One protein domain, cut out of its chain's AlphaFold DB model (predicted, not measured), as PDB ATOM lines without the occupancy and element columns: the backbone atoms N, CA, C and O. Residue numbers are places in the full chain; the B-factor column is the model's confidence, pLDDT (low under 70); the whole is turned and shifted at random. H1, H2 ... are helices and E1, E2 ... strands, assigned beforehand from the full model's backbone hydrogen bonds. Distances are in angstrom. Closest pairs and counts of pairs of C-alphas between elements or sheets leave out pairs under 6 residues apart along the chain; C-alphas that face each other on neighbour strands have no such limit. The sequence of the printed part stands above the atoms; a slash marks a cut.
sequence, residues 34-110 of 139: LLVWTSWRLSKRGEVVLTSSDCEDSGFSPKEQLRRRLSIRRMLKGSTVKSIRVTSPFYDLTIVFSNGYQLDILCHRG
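Overview. This is residues 34 to 110 of the 139 residues of an uncharacterized protein of Elusimicrobia bacterium CG11_big_fil_rev_8_21_14_0_20_64_6 (UniProt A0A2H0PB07). What does the model look like? It is a strongly twisted sheet of five strands with one helix, H1, that only grazes it with residues 68 to 75, while the first part of H1 and the link before it reach out past the sheet. The short strand E1 is set off from the sheet at the start of the printed part. What is it made of? The printed part has 77 residues, with one named helix and six named strands in the order E1, E2, E3, H1, E4, E5, E6; the sheet runs E3, E2, E6, E5, E4, is antiparallel throughout, and the class is mixed, helices and strands. How large is it? It is compact, with a radius of gyration of the C-alphas of 13.0 A and spans of 37 by 33 by 22 A.

Along the chain. Where do the first strands lie? E1 is residues 34 to 36, beginning at C-alpha 34 (-5.798, 3.846, 130.995). E2 is residues 40 to 44, 13.7 A long, and E3 is residues 47 to 51, 11.3 A long. Where is the helix? H1 is residues 62 to 75, 20.1 A long, beginning at C-alpha 62 (9.815, 19.712, 135.034). What follows it? E4 is residues 81 to 87, 17.1 A; E5 is residues 92 to 97, 16.3 A; E6 is residues 101 to 105, 13.1 A, ending at C-alpha 105 (-6.499, 8.604, 121.265).

Arrangement. How is the sheet joined? E2 and E3 form a hairpin, with N 42 and O 50 at 2.8 A. E2 is also the antiparallel neighbour of E6, at 161 degrees, with N 43 and O 102 at 2.8 A. E4, E5 and E6 are a meander, each strand the antiparallel neighbour of the one before: N 85 and O 94 are 2.8 A apart, and N 95 and O 103 are 2.8 A apart. Where are H1 and E1? H1 and the edge strand E3 are near each other, with 5 pairs of C-alphas within 10 A. E1 pairs with no named strand; its closest C-alpha to E6 is that of Val 36, 7.6 A from that of Ile 105. How is the helix's backbone? In H1, 9 of 10 O i to N i+4 pairs are within hydrogen-bond range.

Size, cuts and confidence. How far does it reach? The two C-alphas farthest apart are those of Lys 63 and Pro 89, 38.0 A. Are there cuts or long links? The printed part has no cut; the link from E3 to H1, 10 residues, is short and the other links are tight. Where is confidence low? The mean pLDDT of the printed part is 79.5, and residues 34 to 37, 55 to 60, 65, 88 to 91 and 108 to 110 are under 70.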
ATOM      1  N   LEU A  34      -6.027   3.842 132.434       67.31
ATOM      2  CA  LEU A  34      -5.798   3.846 130.995       67.31
ATOM      3  C   LEU A  34      -4.396   4.351 130.687       67.31
ATOM      4  O   LEU A  34      -4.113   5.547 130.745       67.31
ATOM      5  N   LEU A  35      -3.534   3.427 130.297       66.69
ATOM      6  CA  LEU A  35      -2.212   3.756 129.813       66.69
ATOM      7  C   LEU A  35      -2.256   4.093 128.318       66.69
ATOM      8  O   LEU A  35      -2.705   3.269 127.525       66.69
ATOM      9  N   VAL A  36      -1.796   5.287 127.929       69.50
ATOM     10  CA  VAL A  36      -1.830   5.745 126.533       69.50
ATOM     11  C   VAL A  36      -0.413   6.067 126.061       69.50
ATOM     12  O   VAL A  36       0.197   7.011 126.549       69.50
ATOM     13  N   TRP A  37       0.098   5.286 125.106       64.88
ATOM     14  CA  TRP A  37       1.453   5.415 124.529       64.88
ATOM     15  C   TRP A  37       1.472   6.022 123.126       64.88
ATOM     16  O   TRP A  37       2.374   5.778 122.327       64.88
ATOM     17  N   THR A  38       0.431   6.763 122.777       73.94
ATOM     18  CA  THR A  38       0.296   7.361 121.452       73.94
ATOM     19  C   THR A  38      -0.251   8.773 121.562       73.94
ATOM     20  O   THR A  38      -0.614   9.220 122.653       73.94
ATOM     21  N   SER A  39      -0.278   9.493 120.445       84.69
ATOM     22  CA  SER A  39      -0.797  10.853 120.410       84.69
ATOM     23  C   SER A  39      -2.245  10.871 120.884       84.69
ATOM     24  O   SER A  39      -3.079  10.079 120.449       84.69
ATOM     25  N   TRP A  40      -2.557  11.792 121.784       86.75
ATOM     26  CA  TRP A  40      -3.909  11.970 122.287       86.75
ATOM     27  C   TRP A  40      -4.229  13.454 122.395       86.75
ATOM     28  O   TRP A  40      -3.341  14.302 122.530       86.75
ATOM     29  N   ARG A  41      -5.518  13.777 122.338       90.12
ATOM     30  CA  ARG A  41      -6.026  15.120 122.609       90.12
ATOM     31  C   ARG A  41      -7.246  15.049 123.504       90.12
ATOM     32  O   ARG A  41      -8.109  14.187 123.350       90.12
ATOM     33  N   LEU A  42      -7.321  15.988 124.431       90.56
ATOM     34  CA  LEU A  42      -8.474  16.227 125.270       90.56
ATOM     35  C   LEU A  42      -9.211  17.448 124.725       90.56
ATOM     36  O   LEU A  42      -8.619  18.511 124.544       90.56
ATOM     37  N   SER A  43     -10.506  17.297 124.486       94.06
ATOM     38  CA  SER A  43     -11.372  18.351 123.968       94.06
ATOM     39  C   SER A  43     -12.579  18.564 124.876       94.06
ATOM     40  O   SER A  43     -13.008  17.648 125.578       94.06
ATOM     41  N   LYS A  44     -13.163  19.761 124.859       94.19
ATOM     42  CA  LYS A  44     -14.430  20.069 125.530       94.19
ATOM     43  C   LYS A  44     -15.251  20.981 124.638       94.19
ATOM     44  O   LYS A  44     -14.764  22.016 124.214       94.19
ATOM     45  N   ARG A  45     -16.504  20.602 124.357       91.69
ATOM     46  CA  ARG A  45     -17.414  21.388 123.495       91.69
ATOM     47  C   ARG A  45     -16.812  21.738 122.118       91.69
ATOM     48  O   ARG A  45     -17.084  22.801 121.582       91.69
ATOM     49  N   GLY A  46     -16.011  20.834 121.550       87.38
ATOM     50  CA  GLY A  46     -15.373  21.017 120.239       87.38
ATOM     51  C   GLY A  46     -14.026  21.746 120.267       87.38
ATOM     52  O   GLY A  46     -13.344  21.763 119.249       87.38
ATOM     53  N   GLU A  47     -13.602  22.280 121.412       92.81
ATOM     54  CA  GLU A  47     -12.307  22.950 121.559       92.81
ATOM     55  C   GLU A  47     -11.264  22.001 122.147       92.81
ATOM     56  O   GLU A  47     -11.535  21.312 123.134       92.81
ATOM     57  N   VAL A  48     -10.061  21.981 121.565       90.88
ATOM     58  CA  VAL A  48      -8.916  21.237 122.109       90.88
ATOM     59  C   VAL A  48      -8.389  21.987 123.328       90.88
ATOM     60  O   VAL A  48      -7.921  23.115 123.211       90.88
ATOM     61  N   VAL A  49      -8.459  21.356 124.498       90.25
ATOM     62  CA  VAL A  49      -7.978  21.942 125.760       90.25
ATOM     63  C   VAL A  49      -6.564  21.495 126.107       90.25
ATOM     64  O   VAL A  49      -5.880  22.171 126.874       90.25
ATOM     65  N   LEU A  50      -6.152  20.327 125.608       86.38
ATOM     66  CA  LEU A  50      -4.839  19.766 125.879       86.38
ATOM     67  C   LEU A  50      -4.484  18.663 124.886       86.38
ATOM     68  O   LEU A  50      -5.354  17.930 124.419       86.38
ATOM     69  N   THR A  51      -3.198  18.497 124.630       85.06
ATOM     70  CA  THR A  51      -2.637  17.454 123.771       85.06
ATOM     71  C   THR A  51      -1.526  16.687 124.487       85.06
ATOM     72  O   THR A  51      -0.998  17.139 125.507       85.06
ATOM     73  N   SER A  52      -1.132  15.535 123.943       80.38
ATOM     74  CA  SER A  52       0.032  14.784 124.428       80.38
ATOM     75  C   SER A  52       1.315  15.623 124.420       80.38
ATOM     76  O   SER A  52       2.079  15.564 125.381       80.38
ATOM     77  N   SER A  53       1.509  16.479 123.409       75.75
ATOM     78  CA  SER A  53       2.658  17.394 123.325       75.75
ATOM     79  C   SER A  53       2.691  18.422 124.455       75.75
ATOM     80  O   SER A  53       3.760  18.697 124.991       75.75
ATOM     81  N   ASP A  54       1.539  18.926 124.912       71.25
ATOM     82  CA  ASP A  54       1.492  19.868 126.040       71.25
ATOM     83  C   ASP A  54       2.056  19.279 127.345       71.25
ATOM     84  O   ASP A  54       2.414  20.022 128.260       71.25
ATOM     85  N   CYS A  55       2.090  17.951 127.474       66.62
ATOM     86  CA  CYS A  55       2.544  17.257 128.680       66.62
ATOM     87  C   CYS A  55       4.012  16.817 128.631       66.62
ATOM     88  O   CYS A  55       4.522  16.322 129.646       66.62
ATOM     89  N   GLU A  56       4.654  16.953 127.472       63.69
ATOM     90  CA  GLU A  56       5.959  16.357 127.170       63.69
ATOM     91  C   GLU A  56       6.914  17.295 126.433       63.69
ATOM     92  O   GLU A  56       8.069  16.936 126.223       63.69
ATOM     93  N   ASP A  57       6.470  18.503 126.083       65.38
ATOM     94  CA  ASP A  57       7.335  19.502 125.473       65.38
ATOM     95  C   ASP A  57       8.547  19.800 126.380       65.38
ATOM     96  O   ASP A  57       8.430  20.262 127.526       65.38
ATOM     97  N   SER A  58       9.730  19.506 125.836       58.62
ATOM     98  CA  SER A  58      11.038  19.738 126.451       58.62
ATOM     99  C   SER A  58      11.327  21.217 126.710       58.62
ATOM    100  O   SER A  58      12.239  21.528 127.472       58.62
ATOM    101  N   GLY A  59      10.556  22.127 126.106       68.31
ATOM    102  CA  GLY A  59      10.601  23.561 126.382       68.31
ATOM    103  C   GLY A  59      10.020  23.952 127.745       68.31
ATOM    104  O   GLY A  59      10.275  25.060 128.215       68.31
ATOM    105  N   PHE A  60       9.274  23.062 128.410       67.25
ATOM    106  CA  PHE A  60       8.745  23.311 129.751       67.25
ATOM    107  C   PHE A  60       9.669  22.790 130.845       67.25
ATOM    108  O   PHE A  60      10.220  21.690 130.764       67.25
ATOM    109  N   SER A  61       9.752  23.534 131.948       78.88
ATOM    110  CA  SER A  61      10.421  23.048 133.151       78.88
ATOM    111  C   SER A  61       9.717  21.795 133.707       78.88
ATOM    112  O   SER A  61       8.491  21.660 133.586       78.88
ATOM    113  N   PRO A  62      10.426  20.903 134.427       76.38
ATOM    114  CA  PRO A  62       9.815  19.712 135.034       76.38
ATOM    115  C   PRO A  62       8.589  20.020 135.916       76.38
ATOM    116  O   PRO A  62       7.630  19.249 135.987       76.38
ATOM    117  N   LYS A  63       8.582  21.188 136.574       78.38
ATOM    118  CA  LYS A  63       7.468  21.653 137.411       78.38
ATOM    119  C   LYS A  63       6.231  22.025 136.588       78.38
ATOM    120  O   LYS A  63       5.108  21.799 137.039       78.38
ATOM    121  N   GLU A  64       6.418  22.602 135.408       76.12
ATOM    122  CA  GLU A  64       5.332  22.949 134.487       76.12
ATOM    123  C   GLU A  64       4.736  21.705 133.842       76.12
ATOM    124  O   GLU A  64       3.512  21.557 133.851       76.12
ATOM    125  N   GLN A  65       5.580  20.765 133.410       68.19
ATOM    126  CA  GLN A  65       5.133  19.459 132.919       68.19
ATOM    127  C   GLN A  65       4.283  18.740 133.978       68.19
ATOM    128  O   GLN A  65       3.165  18.304 133.700       68.19
ATOM    129  N   LEU A  66       4.741  18.702 135.238       72.50
ATOM    130  CA  LEU A  66       3.973  18.121 136.343       72.50
ATOM    131  C   LEU A  66       2.640  18.849 136.578       72.50
ATOM    132  O   LEU A  66       1.611  18.203 136.778       72.50
ATOM    133  N   ARG A  67       2.620  20.188 136.545       76.69
ATOM    134  CA  ARG A  67       1.381  20.971 136.700       76.69
ATOM    135  C   ARG A  67       0.363  20.663 135.604       76.69
ATOM    136  O   ARG A  67      -0.820  20.551 135.923       76.69
ATOM    137  N   ARG A  68       0.807  20.503 134.356       72.75
ATOM    138  CA  ARG A  68      -0.049  20.144 133.215       72.75
ATOM    139  C   ARG A  68      -0.557  18.704 133.316       72.75
ATOM    140  O   ARG A  68      -1.749  18.465 133.175       72.75
ATOM    141  N   ARG A  69       0.286  17.752 133.724       70.19
ATOM    142  CA  ARG A  69      -0.163  16.375 134.020       70.19
ATOM    143  C   ARG A  69      -1.222  16.343 135.129       70.19
ATOM    144  O   ARG A  69      -2.240  15.660 135.029       70.19
ATOM    145  N   LEU A  70      -1.022  17.131 136.186       72.75
ATOM    146  CA  LEU A  70      -1.989  17.251 137.278       72.75
ATOM    147  C   LEU A  70      -3.274  17.983 136.864       72.75
ATOM    148  O   LEU A  70      -4.318  17.725 137.469       72.75
ATOM    149  N   SER A  71      -3.231  18.883 135.876       75.06
ATOM    150  CA  SER A  71      -4.425  19.597 135.415       75.06
ATOM    151  C   SER A  71      -5.412  18.641 134.750       75.06
ATOM    152  O   SER A  71      -6.587  18.694 135.099       75.06
ATOM    153  N   ILE A  72      -4.945  17.682 133.943       75.19
ATOM    154  CA  ILE A  72      -5.787  16.611 133.375       75.19
ATOM    155  C   ILE A  72      -6.480  15.831 134.481       75.19
ATOM    156  O   ILE A  72      -7.700  15.675 134.468       75.19
ATOM    157  N   ARG A  73      -5.708  15.383 135.482       74.19
ATOM    158  CA  ARG A  73      -6.266  14.629 136.608       74.19
ATOM    159  C   ARG A  73      -7.371  15.418 137.301       74.19
ATOM    160  O   ARG A  73      -8.370  14.831 137.685       74.19
ATOM    161  N   ARG A  74      -7.210  16.735 137.459       79.00
ATOM    162  CA  ARG A  74      -8.247  17.608 138.031       79.00
ATOM    163  C   ARG A  74      -9.440  17.781 137.091       79.00
ATOM    164  O   ARG A  74     -10.564  17.754 137.574       79.00
ATOM    165  N   MET A  75      -9.208  17.931 135.787       82.00
ATOM    166  CA  MET A  75     -10.257  18.080 134.770       82.00
ATOM    167  C   MET A  75     -11.155  16.843 134.675       82.00
ATOM    168  O   MET A  75     -12.356  16.990 134.468       82.00
ATOM    169  N   LEU A  76     -10.587  15.650 134.857       80.56
ATOM    170  CA  LEU A  76     -11.286  14.362 134.769       80.56
ATOM    171  C   LEU A  76     -11.660  13.776 136.141       80.56
ATOM    172  O   LEU A  76     -12.238  12.693 136.230       80.56
ATOM    173  N   LYS A  77     -11.338  14.459 137.247       80.62
ATOM    174  CA  LYS A  77     -11.637  13.940 138.585       80.62
ATOM    175  C   LYS A  77     -13.148  13.832 138.783       80.62
ATOM    176  O   LYS A  77     -13.867  14.813 138.614       80.62
ATOM    177  N   GLY A  78     -13.603  12.652 139.202       76.50
ATOM    178  CA  GLY A  78     -15.017  12.388 139.482       76.50
ATOM    179  C   GLY A  78     -15.895  12.301 138.232       76.50
ATOM    180  O   GLY A  78     -17.112  12.223 138.363       76.50
ATOM    181  N   SER A  79     -15.310  12.319 137.030       81.62
ATOM    182  CA  SER A  79     -16.069  12.086 135.804       81.62
ATOM    183  C   SER A  79     -16.215  10.600 135.517       81.62
ATOM    184  O   SER A  79     -15.271   9.837 135.688       81.62
ATOM    185  N   THR A  80     -17.389  10.215 135.037       83.31
ATOM    186  CA  THR A  80     -17.704   8.874 134.527       83.31
ATOM    187  C   THR A  80     -17.528   8.852 133.014       83.31
ATOM    188  O   THR A  80     -17.580   9.901 132.373       83.31
ATOM    189  N   VAL A  81     -17.322   7.684 132.411       86.00
ATOM    190  CA  VAL A  81     -17.278   7.549 130.953       86.00
ATOM    191  C   VAL A  81     -18.700   7.313 130.499       86.00
ATOM    192  O   VAL A  81     -19.399   6.427 130.973       86.00
ATOM    193  N   LYS A  82     -19.135   8.169 129.586       89.94
ATOM    194  CA  LYS A  82     -20.458   8.149 128.981       89.94
ATOM    195  C   LYS A  82     -20.492   7.250 127.749       89.94
ATOM    196  O   LYS A  82     -21.509   6.622 127.482       89.94
ATOM    197  N   SER A  83     -19.408   7.216 126.978       89.94
ATOM    198  CA  SER A  83     -19.309   6.366 125.792       89.94
ATOM    199  C   SER A  83     -17.867   6.151 125.367       89.94
ATOM    200  O   SER A  83     -17.050   7.067 125.478       89.94
ATOM    201  N   ILE A  84     -17.607   4.991 124.777       89.75
ATOM    202  CA  ILE A  84     -16.362   4.654 124.092       89.75
ATOM    203  C   ILE A  84     -16.712   4.376 122.629       89.75
ATOM    204  O   ILE A  84     -17.689   3.683 122.352       89.75
ATOM    205  N   ARG A  85     -15.951   4.943 121.693       89.75
ATOM    206  CA  ARG A  85     -16.124   4.747 120.248       89.75
ATOM    207  C   ARG A  85     -14.785   4.401 119.623       89.75
ATOM    208  O   ARG A  85     -13.793   5.057 119.916       89.75
ATOM    209  N   VAL A  86     -14.782   3.399 118.753       86.81
ATOM    210  CA  VAL A  86     -13.621   3.033 117.939       86.81
ATOM    211  C   VAL A  86     -13.928   3.419 116.500       86.81
ATOM    212  O   VAL A  86     -14.955   3.007 115.962       86.81
ATOM    213  N   THR A  87     -13.056   4.212 115.883       80.75
ATOM    214  CA  THR A  87     -13.275   4.716 114.521       80.75
ATOM    215  C   THR A  87     -12.369   3.992 113.527       80.75
ATOM    216  O   THR A  87     -11.146   4.051 113.614       80.75
ATOM    217  N   SER A  88     -12.971   3.300 112.559       65.94
ATOM    218  CA  SER A  88     -12.279   2.703 111.405       65.94
ATOM    219  C   SER A  88     -11.972   3.780 110.347       65.94
ATOM    220  O   SER A  88     -12.777   4.702 110.207       65.94
ATOM    221  N   PRO A  89     -10.859   3.707 109.582       63.66
ATOM    222  CA  PRO A  89      -9.872   2.616 109.497       63.66
ATOM    223  C   PRO A  89      -8.656   2.755 110.423       63.66
ATOM    224  O   PRO A  89      -7.806   1.864 110.447       63.66
ATOM    225  N   PHE A  90      -8.545   3.863 111.155       65.31
ATOM    226  CA  PHE A  90      -7.359   4.186 111.956       65.31
ATOM    227  C   PHE A  90      -7.378   3.559 113.355       65.31
ATOM    228  O   PHE A  90      -6.344   3.497 114.008       65.31
ATOM    229  N   TYR A  91      -8.521   3.001 113.768       66.44
ATOM    230  CA  TYR A  91      -8.764   2.466 115.109       66.44
ATOM    231  C   TYR A  91      -8.534   3.504 116.210       66.44
ATOM    232  O   TYR A  91      -8.096   3.168 117.310       66.44
ATOM    233  N   ASP A  92      -8.857   4.764 115.920       81.94
ATOM    234  CA  ASP A  92      -8.819   5.828 116.915       81.94
ATOM    235  C   ASP A  92      -9.859   5.541 118.000       81.94
ATOM    236  O   ASP A  92     -11.011   5.199 117.700       81.94
ATOM    237  N   LEU A  93      -9.445   5.676 119.260       87.31
ATOM    238  CA  LEU A  93     -10.305   5.474 120.419       87.31
ATOM    239  C   LEU A  93     -10.782   6.829 120.935       87.31
ATOM    240  O   LEU A  93      -9.994   7.629 121.429       87.31
ATOM    241  N   THR A  94     -12.087   7.064 120.883       91.00
ATOM    242  CA  THR A  94     -12.721   8.245 121.471       91.00
ATOM    243  C   THR A  94     -13.460   7.855 122.744       91.00
ATOM    244  O   THR A  94     -14.395   7.054 122.714       91.00
ATOM    245  N   ILE A  95     -13.097   8.479 123.860       91.06
ATOM    246  CA  ILE A  95     -13.739   8.322 125.166       91.06
ATOM    247  C   ILE A  95     -14.433   9.634 125.526       91.06
ATOM    248  O   ILE A  95     -13.799  10.683 125.599       91.06
ATOM    249  N   VAL A  96     -15.741   9.593 125.765       92.50
ATOM    250  CA  VAL A  96     -16.530  10.761 126.189       92.50
ATOM    251  C   VAL A  96     -16.843  10.633 127.669       92.50
ATOM    252  O   VAL A  96     -17.360   9.605 128.099       92.50
ATOM    253  N   PHE A  97     -16.586  11.688 128.433       91.06
ATOM    254  CA  PHE A  97     -16.826  11.751 129.870       91.06
ATOM    255  C   PHE A  97     -18.135  12.485 130.199       91.06
ATOM    256  O   PHE A  97     -18.614  13.330 129.438       91.06
ATOM    257  N   SER A  98     -18.723  12.202 131.361       90.94
ATOM    258  CA  SER A  98     -19.989  12.796 131.816       90.94
ATOM    259  C   SER A  98     -19.916  14.296 132.084       90.94
ATOM    260  O   SER A  98     -20.922  14.992 131.982       90.94
ATOM    261  N   ASN A  99     -18.720  14.823 132.341       88.94
ATOM    262  CA  ASN A  99     -18.458  16.257 132.484       88.94
ATOM    263  C   ASN A  99     -18.243  16.986 131.135       88.94
ATOM    264  O   ASN A  99     -17.882  18.169 131.115       88.94
ATOM    265  N   GLY A 100     -18.461  16.290 130.013       92.62
ATOM    266  CA  GLY A 100     -18.422  16.842 128.660       92.62
ATOM    267  C   GLY A 100     -17.032  16.923 128.031       92.62
ATOM    268  O   GLY A 100     -16.910  17.498 126.948       92.62
ATOM    269  N   TYR A 101     -15.996  16.382 128.682       93.69
ATOM    270  CA  TYR A 101     -14.705  16.183 128.025       93.69
ATOM    271  C   TYR A 101     -14.752  14.988 127.069       93.69
ATOM    272  O   TYR A 101     -15.497  14.030 127.276       93.69
ATOM    273  N   GLN A 102     -13.912  15.039 126.043       94.12
ATOM    274  CA  GLN A 102     -13.684  13.974 125.080       94.12
ATOM    275  C   GLN A 102     -12.179  13.742 124.948       94.12
ATOM    276  O   GLN A 102     -11.448  14.676 124.626       94.12
ATOM    277  N   LEU A 103     -11.721  12.520 125.202       91.12
ATOM    278  CA  LEU A 103     -10.352  12.079 124.950       91.12
ATOM    279  C   LEU A 103     -10.331  11.305 123.633       91.12
ATOM    280  O   LEU A 103     -10.913  10.226 123.555       91.12
ATOM    281  N   ASP A 104      -9.669  11.858 122.623       90.44
ATOM    282  CA  ASP A 104      -9.360  11.147 121.383       90.44
ATOM    283  C   ASP A 104      -7.930  10.618 121.471       90.44
ATOM    284  O   ASP A 104      -6.989  11.388 121.680       90.44
ATOM    285  N   ILE A 105      -7.775   9.310 121.309       88.19
ATOM    286  CA  ILE A 105      -6.499   8.604 121.265       88.19
ATOM    287  C   ILE A 105      -6.289   8.188 119.820       88.19
ATOM    288  O   ILE A 105      -7.060   7.399 119.272       88.19
ATOM    289  N   LEU A 106      -5.269   8.774 119.209       84.81
ATOM    290  CA  LEU A 106      -4.989   8.658 117.792       84.81
ATOM    291  C   LEU A 106      -4.024   7.499 117.593       84.81
ATOM    292  O   LEU A 106      -2.850   7.593 117.945       84.81
ATOM    293  N   CYS A 107      -4.520   6.397 117.051       74.19
ATOM    294  CA  CYS A 107      -3.712   5.208 116.844       74.19
ATOM    295  C   CYS A 107      -2.918   5.373 115.548       74.19
ATOM    296  O   CYS A 107      -3.459   5.331 114.443       74.19
ATOM    297  N   HIS A 108      -1.600   5.542 115.654       63.69
ATOM    298  CA  HIS A 108      -0.770   5.553 114.457       63.69
ATOM    299  C   HIS A 108      -0.667   4.132 113.882       63.69
ATOM    300  O   HIS A 108      -0.052   3.252 114.483       63.69
ATOM    301  N   ARG A 109      -1.198   3.919 112.670       54.12
ATOM    302  CA  ARG A 109      -0.917   2.747 111.812       54.12
ATOM    303  C   ARG A 109       0.518   2.791 111.253       54.12
ATOM    304  O   ARG A 109       0.755   2.485 110.087       54.12
ATOM    305  N   GLY A 110       1.493   3.190 112.069       47.78
ATOM    306  CA  GLY A 110       2.891   2.984 111.724       47.78
ATOM    307  C   GLY A 110       3.074   1.486 111.567       47.78
ATOM    308  O   GLY A 110       2.695   0.745 112.470       47.78
TER     309      GLY A 110